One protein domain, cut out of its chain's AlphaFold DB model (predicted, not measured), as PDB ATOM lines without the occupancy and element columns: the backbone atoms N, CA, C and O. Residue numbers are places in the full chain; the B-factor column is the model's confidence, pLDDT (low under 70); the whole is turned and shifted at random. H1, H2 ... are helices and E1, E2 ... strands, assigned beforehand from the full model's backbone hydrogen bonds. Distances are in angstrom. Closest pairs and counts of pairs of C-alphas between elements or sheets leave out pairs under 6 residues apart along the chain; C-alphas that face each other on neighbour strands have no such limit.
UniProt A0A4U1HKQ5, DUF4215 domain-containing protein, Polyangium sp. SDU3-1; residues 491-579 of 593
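What this domain is: This is residues 491 to 579 of the 593 residues of the protein "DUF4215 domain-containing protein" of Polyangium sp. SDU3-1 (UniProt A0A4U1HKQ5). The model is an elongated body with little regular structure: H1 sits between two small hairpins, E1 with E2 and E3 with E4, while H2 packs on E4. The printed part has 89 residues, with H1, E1, E2, E3, E4, H2 and E5 in order, class mixed, both sheets antiparallel; under half lie in named elements. It is only just compact, close to loose, with a radius of gyration of the C-alphas of 14.1 A, spanning 42 by 21 by 20 A.

How they stand to each other: E3, residues 548 to 551, and E4, residues 557 to 561, form an antiparallel hairpin, with N 550 and O 559 within hydrogen-bond range at 2.9 A. The closest C-alphas of H1, residues 509 to 515, and E4 are Asp 511 and Val 557, 5.6 A apart; those of E4 and H2, residues 570 to 576, are Cys 560 and Leu 570, 5.5 A. The hairpin of E1, residues 517 to 519, and E2, residues 523 to 526, has N 519 and O 523 at 2.9 A. E5, residues 577 to 579, pairs with no named strand. In H1 and H2 every O i to N i+4 pair is within hydrogen-bond range.

Where its parts are: E4 measures 11.6 A, H1 10.0 A. H1 begins at C-alpha 509 (76.390, 4.968, 16.673); E5 ends at C-alpha 579 (74.247, 15.679, 10.827).

The domain as a whole: The E2 to E3 link is long, 21 residues. The printed part has no cut; no printed residue is under 70 in pLDDT.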
ATOM      1  N   ALA A 491      81.831  -4.756  15.152       88.00
ATOM      2  CA  ALA A 491      83.228  -4.534  14.777       88.00
ATOM      3  C   ALA A 491      83.937  -3.433  15.591       88.00
ATOM      4  O   ALA A 491      85.164  -3.427  15.657       88.00
ATOM      5  N   LEU A 492      83.184  -2.515  16.208       90.88
ATOM      6  CA  LEU A 492      83.694  -1.430  17.051       90.88
ATOM      7  C   LEU A 492      83.682  -1.763  18.551       90.88
ATOM      8  O   LEU A 492      84.196  -0.984  19.356       90.88
ATOM      9  N   THR A 493      83.132  -2.913  18.943       91.00
ATOM     10  CA  THR A 493      83.017  -3.344  20.349       91.00
ATOM     11  C   THR A 493      83.902  -4.540  20.686       91.00
ATOM     12  O   THR A 493      84.322  -4.685  21.834       91.00
ATOM     13  N   THR A 494      84.235  -5.384  19.705       88.19
ATOM     14  CA  THR A 494      85.002  -6.617  19.922       88.19
ATOM     15  C   THR A 494      86.149  -6.781  18.918       88.19
ATOM     16  O   THR A 494      86.226  -6.121  17.881       88.19
ATOM     17  N   GLY A 495      87.104  -7.656  19.250       86.06
ATOM     18  CA  GLY A 495      88.231  -7.988  18.377       86.06
ATOM     19  C   GLY A 495      89.250  -6.857  18.186       86.06
ATOM     20  O   GLY A 495      89.357  -5.930  18.983       86.06
ATOM     21  N   ILE A 496      90.039  -6.953  17.112       81.69
ATOM     22  CA  ILE A 496      91.107  -5.988  16.788       81.69
ATOM     23  C   ILE A 496      90.577  -4.615  16.336       81.69
ATOM     24  O   ILE A 496      91.337  -3.647  16.317       81.69
ATOM     25  N   GLY A 497      89.295  -4.544  15.963       83.88
ATOM     26  CA  GLY A 497      88.592  -3.321  15.570       83.88
ATOM     27  C   GLY A 497      87.914  -2.594  16.734       83.88
ATOM     28  O   GLY A 497      87.406  -1.492  16.535       83.88
ATOM     29  N   ALA A 498      87.937  -3.169  17.942       91.44
ATOM     30  CA  ALA A 498      87.296  -2.577  19.105       91.44
ATOM     31  C   ALA A 498      87.854  -1.181  19.418       91.44
ATOM     32  O   ALA A 498      89.070  -0.954  19.470       91.44
ATOM     33  N   CYS A 499      86.950  -0.240  19.679       94.75
ATOM     34  CA  CYS A 499      87.305   1.103  20.095       94.75
ATOM     35  C   CYS A 499      87.982   1.084  21.469       94.75
ATOM     36  O   CYS A 499      87.448   0.555  22.444       94.75
ATOM     37  N   SER A 500      89.108   1.783  21.585       94.38
ATOM     38  CA  SER A 500      89.851   1.976  22.841       94.38
ATOM     39  C   SER A 500      89.025   2.703  23.911       94.38
ATOM     40  O   SER A 500      89.348   2.650  25.092       94.38
ATOM     41  N   GLN A 501      87.958   3.389  23.498       94.56
ATOM     42  CA  GLN A 501      86.975   4.046  24.355       94.56
ATOM     43  C   GLN A 501      86.132   3.049  25.169       94.56
ATOM     44  O   GLN A 501      85.530   3.466  26.158       94.56
ATOM     45  N   GLY A 502      86.109   1.764  24.789       93.75
ATOM     46  CA  GLY A 502      85.423   0.699  25.523       93.75
ATOM     47  C   GLY A 502      83.908   0.669  25.324       93.75
ATOM     48  O   GLY A 502      83.184   0.459  26.294       93.75
ATOM     49  N   TYR A 503      83.427   0.910  24.099       96.12
ATOM     50  CA  TYR A 503      81.997   0.804  23.790       96.12
ATOM     51  C   TYR A 503      81.486  -0.633  23.930       96.12
ATOM     52  O   TYR A 503      82.212  -1.596  23.679       96.12
ATOM     53  N   THR A 504      80.214  -0.767  24.291       95.00
ATOM     54  CA  THR A 504      79.509  -2.047  24.415       95.00
ATOM     55  C   THR A 504      78.238  -2.039  23.565       95.00
ATOM     56  O   THR A 504      77.875  -1.023  22.978       95.00
ATOM     57  N   THR A 505      77.510  -3.155  23.542       93.38
ATOM     58  CA  THR A 505      76.226  -3.278  22.832       93.38
ATOM     59  C   THR A 505      75.124  -2.350  23.356       93.38
ATOM     60  O   THR A 505      74.084  -2.229  22.718       93.38
ATOM     61  N   THR A 506      75.320  -1.685  24.500       95.44
ATOM     62  CA  THR A 506      74.382  -0.668  25.000       95.44
ATOM     63  C   THR A 506      74.623   0.716  24.400       95.44
ATOM     64  O   THR A 506      73.833   1.621  24.655       95.44
ATOM     65  N   ASN A 507      75.727   0.913  23.672       97.62
ATOM     66  CA  ASN A 507      76.041   2.177  23.021       97.62
ATOM     67  C   ASN A 507      75.416   2.272  21.628       97.62
ATOM     68  O   ASN A 507      75.212   1.271  20.937       97.62
ATOM     69  N   SER A 508      75.157   3.506  21.212       97.38
ATOM     70  CA  SER A 508      74.655   3.833  19.879       97.38
ATOM     71  C   SER A 508      75.774   4.283  18.935       97.38
ATOM     72  O   SER A 508      76.876   4.640  19.358       97.38
ATOM     73  N   LEU A 509      75.490   4.337  17.635       96.75
ATOM     74  CA  LEU A 509      76.390   4.968  16.673       96.75
ATOM     75  C   LEU A 509      76.568   6.468  16.970       96.75
ATOM     76  O   LEU A 509      77.668   6.993  16.796       96.75
ATOM     77  N   LEU A 510      75.530   7.152  17.474       98.31
ATOM     78  CA  LEU A 510      75.637   8.552  17.901       98.31
ATOM     79  C   LEU A 510      76.682   8.734  19.010       98.31
ATOM     80  O   LEU A 510      77.465   9.682  18.953       98.31
ATOM     81  N   ASP A 511      76.734   7.820  19.981       98.31
ATOM     82  CA  ASP A 511      77.739   7.834  21.054       98.31
ATOM     83  C   ASP A 511      79.157   7.850  20.475       98.31
ATOM     84  O   ASP A 511      79.989   8.686  20.845       98.31
ATOM     85  N   ALA A 512      79.410   6.964  19.509       97.19
ATOM     86  CA  ALA A 512      80.695   6.855  18.834       97.19
ATOM     87  C   ALA A 512      81.010   8.074  17.953       97.19
ATOM     88  O   ALA A 512      82.165   8.496  17.902       97.19
ATOM     89  N   ILE A 513      80.014   8.677  17.298       98.06
ATOM     90  CA  ILE A 513      80.186   9.905  16.506       98.06
ATOM     91  C   ILE A 513      80.535  11.091  17.409       98.06
ATOM     92  O   ILE A 513      81.449  11.847  17.094       98.06
ATOM     93  N   VAL A 514      79.857  11.253  18.547       98.50
ATOM     94  CA  VAL A 514      80.067  12.387  19.463       98.50
ATOM     95  C   VAL A 514      81.396  12.271  20.210       98.50
ATOM     96  O   VAL A 514      82.128  13.256  20.322       98.50
ATOM     97  N   ASN A 515      81.721  11.084  20.724       97.88
ATOM     98  CA  ASN A 515      82.902  10.857  21.563       97.88
ATOM     99  C   ASN A 515      84.138  10.390  20.766       97.88
ATOM    100  O   ASN A 515      85.265  10.481  21.254       97.88
ATOM    101  N   GLY A 516      83.944   9.939  19.525       97.06
ATOM    102  CA  GLY A 516      84.976   9.385  18.652       97.06
ATOM    103  C   GLY A 516      85.309   7.923  18.948       97.06
ATOM    104  O   GLY A 516      84.980   7.370  19.996       97.06
ATOM    105  N   CYS A 517      86.023   7.295  18.021       96.25
ATOM    106  CA  CYS A 517      86.555   5.951  18.184       96.25
ATOM    107  C   CYS A 517      87.984   5.871  17.642       96.25
ATOM    108  O   CYS A 517      88.264   6.269  16.505       96.25
ATOM    109  N   THR A 518      88.882   5.320  18.454       95.31
ATOM    110  CA  THR A 518      90.268   5.023  18.082       95.31
ATOM    111  C   THR A 518      90.568   3.553  18.334       95.31
ATOM    112  O   THR A 518      90.270   3.050  19.415       95.31
ATOM    113  N   VAL A 519      91.209   2.880  17.389       91.81
ATOM    114  CA  VAL A 519      91.619   1.470  17.506       91.81
ATOM    115  C   VAL A 519      93.118   1.364  17.812       91.81
ATOM    116  O   VAL A 519      93.759   2.373  18.128       91.81
ATOM    117  N   LEU A 520      93.681   0.150  17.750       82.88
ATOM    118  CA  LEU A 520      95.100  -0.146  17.994       82.88
ATOM    119  C   LEU A 520      96.049   0.934  17.438       82.88
ATOM    120  O   LEU A 520      95.894   1.432  16.320       82.88
ATOM    121  N   PHE A 521      97.041   1.293  18.258       82.56
ATOM    122  CA  PHE A 521      98.008   2.371  18.010       82.56
ATOM    123  C   PHE A 521      97.410   3.788  17.924       82.56
ATOM    124  O   PHE A 521      98.058   4.698  17.414       82.56
ATOM    125  N   GLY A 522      96.198   4.001  18.451       84.94
ATOM    126  CA  GLY A 522      95.558   5.319  18.499       84.94
ATOM    127  C   GLY A 522      94.998   5.778  17.152       84.94
ATOM    128  O   GLY A 522      94.696   6.958  16.981       84.94
ATOM    129  N   THR A 523      94.855   4.862  16.191       90.94
ATOM    130  CA  THR A 523      94.349   5.193  14.859       90.94
ATOM    131  C   THR A 523      92.871   5.550  14.941       90.94
ATOM    132  O   THR A 523      92.058   4.749  15.400       90.94
ATOM    133  N   GLN A 524      92.509   6.753  14.505       93.75
ATOM    134  CA  GLN A 524      91.125   7.213  14.518       93.75
ATOM    135  C   GLN A 524      90.321   6.533  13.406       93.75
ATOM    136  O   GLN A 524      90.684   6.627  12.235       93.75
ATOM    137  N   VAL A 525      89.218   5.884  13.779       94.50
ATOM    138  CA  VAL A 525      88.260   5.273  12.839       94.50
ATOM    139  C   VAL A 525      86.953   6.060  12.776       94.50
ATOM    140  O   VAL A 525      86.356   6.160  11.708       94.50
ATOM    141  N   ILE A 526      86.575   6.712  13.884       96.69
ATOM    142  CA  ILE A 526      85.513   7.722  13.932       96.69
ATOM    143  C   ILE A 526      86.077   8.976  14.600       96.69
ATOM    144  O   ILE A 526      86.578   8.928  15.727       96.69
ATOM    145  N   ALA A 527      86.017  10.106  13.905       97.44
ATOM    146  CA  ALA A 527      86.337  11.402  14.477       97.44
ATOM    147  C   ALA A 527      85.177  11.932  15.323       97.44
ATOM    148  O   ALA A 527      84.050  11.957  14.822       97.44
ATOM    149  N   PRO A 528      85.453  12.432  16.546       97.94
ATOM    150  CA  PRO A 528      84.473  13.181  17.320       97.94
ATOM    151  C   PRO A 528      83.877  14.305  16.472       97.94
ATOM    152  O   PRO A 528      84.603  15.176  15.986       97.94
ATOM    153  N   THR A 529      82.564  14.273  16.278       98.50
ATOM    154  CA  THR A 529      81.837  15.180  15.392       98.50
ATOM    155  C   THR A 529      80.543  15.615  16.070       98.50
ATOM    156  O   THR A 529      79.785  14.806  16.607       98.50
ATOM    157  N   GLN A 530      80.293  16.920  16.058       98.38
ATOM    158  CA  GLN A 530      79.069  17.519  16.588       98.38
ATOM    159  C   GLN A 530      78.051  17.739  15.462       98.38
ATOM    160  O   GLN A 530      78.471  17.845  14.307       98.38
ATOM    161  N   PRO A 531      76.749  17.825  15.780       98.50
ATOM    162  CA  PRO A 531      75.728  18.148  14.791       98.50
ATOM    163  C   PRO A 531      76.046  19.482  14.103       98.50
ATOM    164  O   PRO A 531      76.333  20.479  14.771       98.50
ATOM    165  N   ASP A 532      76.001  19.511  12.774       98.25
ATOM    166  CA  ASP A 532      76.286  20.698  11.959       98.25
ATOM    167  C   ASP A 532      75.026  21.302  11.317       98.25
ATOM    168  O   ASP A 532      75.085  22.385  10.726       98.25
ATOM    169  N   LYS A 533      73.886  20.615  11.442       97.94
ATOM    170  CA  LYS A 533      72.580  21.002  10.900       97.94
ATOM    171  C   LYS A 533      71.488  20.884  11.956       97.94
ATOM    172  O   LYS A 533      71.705  20.414  13.074       97.94
ATOM    173  N   VAL A 534      70.298  21.334  11.572       96.56
ATOM    174  CA  VAL A 534      69.075  21.223  12.365       96.56
ATOM    175  C   VAL A 534      67.942  20.656  11.527       96.56
ATOM    176  O   VAL A 534      67.896  20.886  10.317       96.56
ATOM    177  N   ASP A 535      67.027  19.950  12.180       94.19
ATOM    178  CA  ASP A 535      65.709  19.654  11.628       94.19
ATOM    179  C   ASP A 535      64.798  20.868  11.867       94.19
ATOM    180  O   ASP A 535      64.426  21.165  13.000       94.19
ATOM    181  N   ALA A 536      64.463  21.594  10.798       89.06
ATOM    182  CA  ALA A 536      63.630  22.793  10.879       89.06
ATOM    183  C   ALA A 536      62.174  22.498  11.285       89.06
ATOM    184  O   ALA A 536      61.480  23.406  11.744       89.06
ATOM    185  N   ALA A 537      61.714  21.253  11.126       89.50
ATOM    186  CA  ALA A 537      60.376  20.827  11.524       89.50
ATOM    187  C   ALA A 537      60.309  20.372  12.993       89.50
ATOM    188  O   ALA A 537      59.216  20.228  13.542       89.50
ATOM    189  N   ALA A 538      61.454  20.136  13.639       93.75
ATOM    190  CA  ALA A 538      61.507  19.723  15.035       93.75
ATOM    191  C   ALA A 538      61.390  20.926  15.995       93.75
ATOM    192  O   ALA A 538      61.840  22.033  15.674       93.75
ATOM    193  N   PRO A 539      60.829  20.739  17.205       95.44
ATOM    194  CA  PRO A 539      60.785  21.797  18.207       95.44
ATOM    195  C   PRO A 539      62.191  22.275  18.591       95.44
ATOM    196  O   PRO A 539      63.082  21.481  18.887       95.44
ATOM    197  N   VAL A 540      62.391  23.593  18.633       96.75
ATOM    198  CA  VAL A 540      63.695  24.176  18.969       96.75
ATOM    199  C   VAL A 540      64.008  23.959  20.452       96.75
ATOM    200  O   VAL A 540      63.329  24.495  21.327       96.75
ATOM    201  N   ALA A 541      65.084  23.228  20.754       96.88
ATOM    202  CA  ALA A 541      65.584  23.102  22.122       96.88
ATOM    203  C   ALA A 541      66.299  24.389  22.584       96.88
ATOM    204  O   ALA A 541      67.259  24.836  21.943       96.88
ATOM    205  N   GLY A 542      65.864  24.959  23.715       96.81
ATOM    206  CA  GLY A 542      66.464  26.148  24.340       96.81
ATOM    207  C   GLY A 542      66.581  27.345  23.394       96.81
ATOM    208  O   GLY A 542      65.625  27.714  22.720       96.81
ATOM    209  N   ALA A 543      67.765  27.960  23.329       97.19
ATOM    210  CA  ALA A 543      68.042  29.089  22.439       97.19
ATOM    211  C   ALA A 543      68.335  28.688  20.974       97.19
ATOM    212  O   ALA A 543      68.630  29.565  20.149       97.19
ATOM    213  N   GLY A 544      68.267  27.393  20.647       96.38
ATOM    214  CA  GLY A 544      68.538  26.843  19.321       96.38
ATOM    215  C   GLY A 544      70.009  26.512  19.050       96.38
ATOM    216  O   GLY A 544      70.890  26.713  19.889       96.38
ATOM    217  N   ALA A 545      70.257  25.992  17.850       95.56
ATOM    218  CA  ALA A 545      71.568  25.561  17.369       95.56
ATOM    219  C   ALA A 545      72.609  26.703  17.257       95.56
ATOM    220  O   ALA A 545      72.226  27.876  17.178       95.56
ATOM    221  N   PRO A 546      73.925  26.394  17.201       97.50
ATOM    222  CA  PRO A 546      74.532  25.055  17.154       97.50
ATOM    223  C   PRO A 546      74.377  24.280  18.463       97.50
ATOM    224  O   PRO A 546      74.614  24.818  19.544       97.50
ATOM    225  N   TYR A 547      73.995  23.008  18.346       98.31
ATOM    226  CA  TYR A 547      73.877  22.103  19.484       98.31
ATOM    227  C   TYR A 547      75.218  21.444  19.801       98.31
ATOM    228  O   TYR A 547      76.005  21.137  18.906       98.31
ATOM    229  N   LYS A 548      75.479  21.222  21.091       98.44
ATOM    230  CA  LYS A 548      76.654  20.493  21.578       98.44
ATOM    231  C   LYS A 548      76.219  19.318  22.436       98.44
ATOM    232  O   LYS A 548      75.738  19.510  23.551       98.44
ATOM    233  N   LEU A 549      76.416  18.118  21.913       98.75
ATOM    234  CA  LEU A 549      76.185  16.851  22.589       98.75
ATOM    235  C   LEU A 549      77.430  16.446  23.377       98.75
ATOM    236  O   LEU A 549      78.559  16.592  22.899       98.75
ATOM    237  N   ALA A 550      77.228  15.904  24.573       98.31
ATOM    238  CA  ALA A 550      78.296  15.319  25.370       98.31
ATOM    239  C   ALA A 550      77.863  13.990  25.989       98.31
ATOM    240  O   ALA A 550      76.710  13.810  26.400       98.31
ATOM    241  N   VAL A 551      78.827  13.075  26.056       98.19
ATOM    242  CA  VAL A 551      78.640  11.741  26.617       98.19
ATOM    243  C   VAL A 551      78.924  11.697  28.116       98.19
ATOM    244  O   VAL A 551      79.698  12.503  28.641       98.19
ATOM    245  N   ASP A 552      78.315  10.742  28.808       97.12
ATOM    246  CA  ASP A 552      78.561  10.459  30.218       97.12
ATOM    247  C   ASP A 552      79.779   9.530  30.442       97.12
ATOM    248  O   ASP A 552      80.590   9.254  29.550       97.12
ATOM    249  N   ALA A 553      79.923   9.024  31.671       95.31
ATOM    250  CA  ALA A 553      80.983   8.080  32.025       95.31
ATOM    251  C   ALA A 553      80.883   6.737  31.273       95.31
ATOM    252  O   ALA A 553      81.918   6.113  31.032       95.31
ATOM    253  N   LYS A 554      79.672   6.324  30.873       95.25
ATOM    254  CA  LYS A 554      79.385   5.127  30.063       95.25
ATOM    255  C   LYS A 554      79.487   5.392  28.558       95.25
ATOM    256  O   LYS A 554      79.215   4.505  27.755       95.25
ATOM    257  N   LYS A 555      79.916   6.601  28.185       97.50
ATOM    258  CA  LYS A 555      80.047   7.065  26.802       97.50
ATOM    259  C   LYS A 555      78.711   7.182  26.075       97.50
ATOM    260  O   LYS A 555      78.716   7.310  24.863       97.50
ATOM    261  N   THR A 556      77.601   7.221  26.804       97.94
ATOM    262  CA  THR A 556      76.277   7.460  26.232       97.94
ATOM    263  C   THR A 556      76.018   8.956  26.155       97.94
ATOM    264  O   THR A 556      76.285   9.672  27.124       97.94
ATOM    265  N   VAL A 557      75.503   9.459  25.032       98.44
ATOM    266  CA  VAL A 557      75.068  10.858  24.917       98.44
ATOM    267  C   VAL A 557      74.002  11.138  25.973       98.44
ATOM    268  O   VAL A 557      72.909  10.582  25.938       98.44
ATOM    269  N   ALA A 558      74.336  12.009  26.924       98.00
ATOM    270  CA  ALA A 558      73.520  12.244  28.115       98.00
ATOM    271  C   ALA A 558      73.181  13.720  28.336       98.00
ATOM    272  O   ALA A 558      72.302  14.043  29.131       98.00
ATOM    273  N   THR A 559      73.878  14.635  27.658       98.31
ATOM    274  CA  THR A 559      73.603  16.070  27.767       98.31
ATOM    275  C   THR A 559      73.672  16.741  26.407       98.31
ATOM    276  O   THR A 559      74.509  16.394  25.572       98.31
ATOM    277  N   CYS A 560      72.811  17.734  26.216       98.62
ATOM    278  CA  CYS A 560      72.862  18.648  25.091       98.62
ATOM    279  C   CYS A 560      72.909  20.091  25.595       98.62
ATOM    280  O   CYS A 560      72.256  20.437  26.583       98.62
ATOM    281  N   ARG A 561      73.683  20.937  24.910       98.69
ATOM    282  CA  ARG A 561      73.712  22.383  25.124       98.69
ATOM    283  C   ARG A 561      73.338  23.143  23.862       98.69
ATOM    284  O   ARG A 561      73.726  22.742  22.769       98.69
ATOM    285  N   ASP A 562      72.626  24.249  24.034       98.31
ATOM    286  CA  ASP A 562      72.294  25.183  22.956       98.31
ATOM    287  C   ASP A 562      73.459  26.134  22.614       98.31
ATOM    288  O   ASP A 562      74.549  26.069  23.199       98.31
ATOM    289  N   LYS A 563      73.218  27.072  21.692       98.00
ATOM    290  CA  LYS A 563      74.197  28.092  21.275       98.00
ATOM    291  C   LYS A 563      74.712  28.985  22.406       98.00
ATOM    292  O   LYS A 563      75.823  29.504  22.312       98.00
ATOM    293  N   ASN A 564      73.929  29.152  23.472       98.25
ATOM    294  CA  ASN A 564      74.302  29.918  24.660       98.25
ATOM    295  C   ASN A 564      75.024  29.043  25.696       98.25
ATOM    296  O   ASN A 564      75.288  29.491  26.810       98.25
ATOM    297  N   ASN A 565      75.359  27.800  25.332       97.62
ATOM    298  CA  ASN A 565      75.985  26.804  26.189       97.62
ATOM    299  C   ASN A 565      75.107  26.391  27.390       97.62
ATOM    300  O   ASN A 565      75.621  25.857  28.380       97.62
ATOM    301  N   THR A 566      73.791  26.605  27.307       98.31
ATOM    302  CA  THR A 566      72.819  26.230  28.347       98.31
ATOM    303  C   THR A 566      72.413  24.778  28.156       98.31
ATOM    304  O   THR A 566      72.173  24.366  27.026       98.31
ATOM    305  N   VAL A 567      72.355  23.993  29.238       98.31
ATOM    306  CA  VAL A 567      71.850  22.610  29.162       98.31
ATOM    307  C   VAL A 567      70.358  22.652  28.852       98.31
ATOM    308  O   VAL A 567      69.607  23.340  29.541       98.31
ATOM    309  N   VAL A 568      69.953  21.921  27.822       98.44
ATOM    310  CA  VAL A 568      68.564  21.823  27.360       98.44
ATOM    311  C   VAL A 568      68.051  20.398  27.521       98.44
ATOM    312  O   VAL A 568      68.830  19.481  27.795       98.44
ATOM    313  N   ASP A 569      66.744  20.215  27.347       98.38
ATOM    314  CA  ASP A 569      66.157  18.880  27.292       98.38
ATOM    315  C   ASP A 569      66.822  18.043  26.188       98.38
ATOM    316  O   ASP A 569      66.969  18.492  25.046       98.38
ATOM    317  N   LEU A 570      67.267  16.839  26.553       98.25
ATOM    318  CA  LEU A 570      68.034  15.989  25.652       98.25
ATOM    319  C   LEU A 570      67.170  15.465  24.505       98.25
ATOM    320  O   LEU A 570      67.643  15.462  23.375       98.25
ATOM    321  N   ALA A 571      65.932  15.045  24.772       97.75
ATOM    322  CA  ALA A 571      65.070  14.462  23.748       97.75
ATOM    323  C   ALA A 571      64.714  15.509  22.686       97.75
ATOM    324  O   ALA A 571      64.972  15.289  21.505       97.75
ATOM    325  N   ILE A 572      64.267  16.693  23.119       97.81
ATOM    326  CA  ILE A 572      63.962  17.809  22.210       97.81
ATOM    327  C   ILE A 572      65.211  18.206  21.410       97.81
ATOM    328  O   ILE A 572      65.135  18.463  20.209       97.81
ATOM    329  N   CYS A 573      66.384  18.237  22.049       98.38
ATOM    330  CA  CYS A 573      67.621  18.544  21.340       98.38
ATOM    331  C   CYS A 573      68.013  17.471  20.317       98.38
ATOM    332  O   CYS A 573      68.448  17.830  19.227       98.38
ATOM    333  N   LEU A 574      67.890  16.180  20.634       98.31
ATOM    334  CA  LEU A 574      68.221  15.106  19.693       98.31
ATOM    335  C   LEU A 574      67.286  15.105  18.479       98.31
ATOM    336  O   LEU A 574      67.748  14.823  17.372       98.31
ATOM    337  N   ASP A 575      66.013  15.451  18.669       96.94
ATOM    338  CA  ASP A 575      65.064  15.615  17.565       96.94
ATOM    339  C   ASP A 575      65.433  16.819  16.682       96.94
ATOM    340  O   ASP A 575      65.368  16.721  15.457       96.94
ATOM    341  N   ALA A 576      65.878  17.928  17.286       97.38
ATOM    342  CA  ALA A 576      66.267  19.148  16.574       97.38
ATOM    343  C   ALA A 576      67.665  19.099  15.935       97.38
ATOM    344  O   ALA A 576      67.912  19.779  14.941       97.38
ATOM    345  N   ALA A 577      68.606  18.350  16.506       98.44
ATOM    346  CA  ALA A 577      69.984  18.263  16.040       98.44
ATOM    347  C   ALA A 577      70.117  17.283  14.870       98.44
ATOM    348  O   ALA A 577      69.596  16.169  14.914       98.44
ATOM    349  N   ALA A 578      70.875  17.662  13.840       98.44
ATOM    350  CA  ALA A 578      71.097  16.810  12.680       98.44
ATOM    351  C   ALA A 578      72.541  16.880  12.160       98.44
ATOM    352  O   ALA A 578      73.251  17.871  12.341       98.44
ATOM    353  N   TYR A 579      72.957  15.810  11.492       98.69
ATOM    354  CA  TYR A 579      74.247  15.679  10.827       98.69
ATOM    355  C   TYR A 579      74.028  15.655   9.321       98.69
ATOM    356  O   TYR A 579      73.300  14.804   8.809       98.69
TER     357      TYR A 579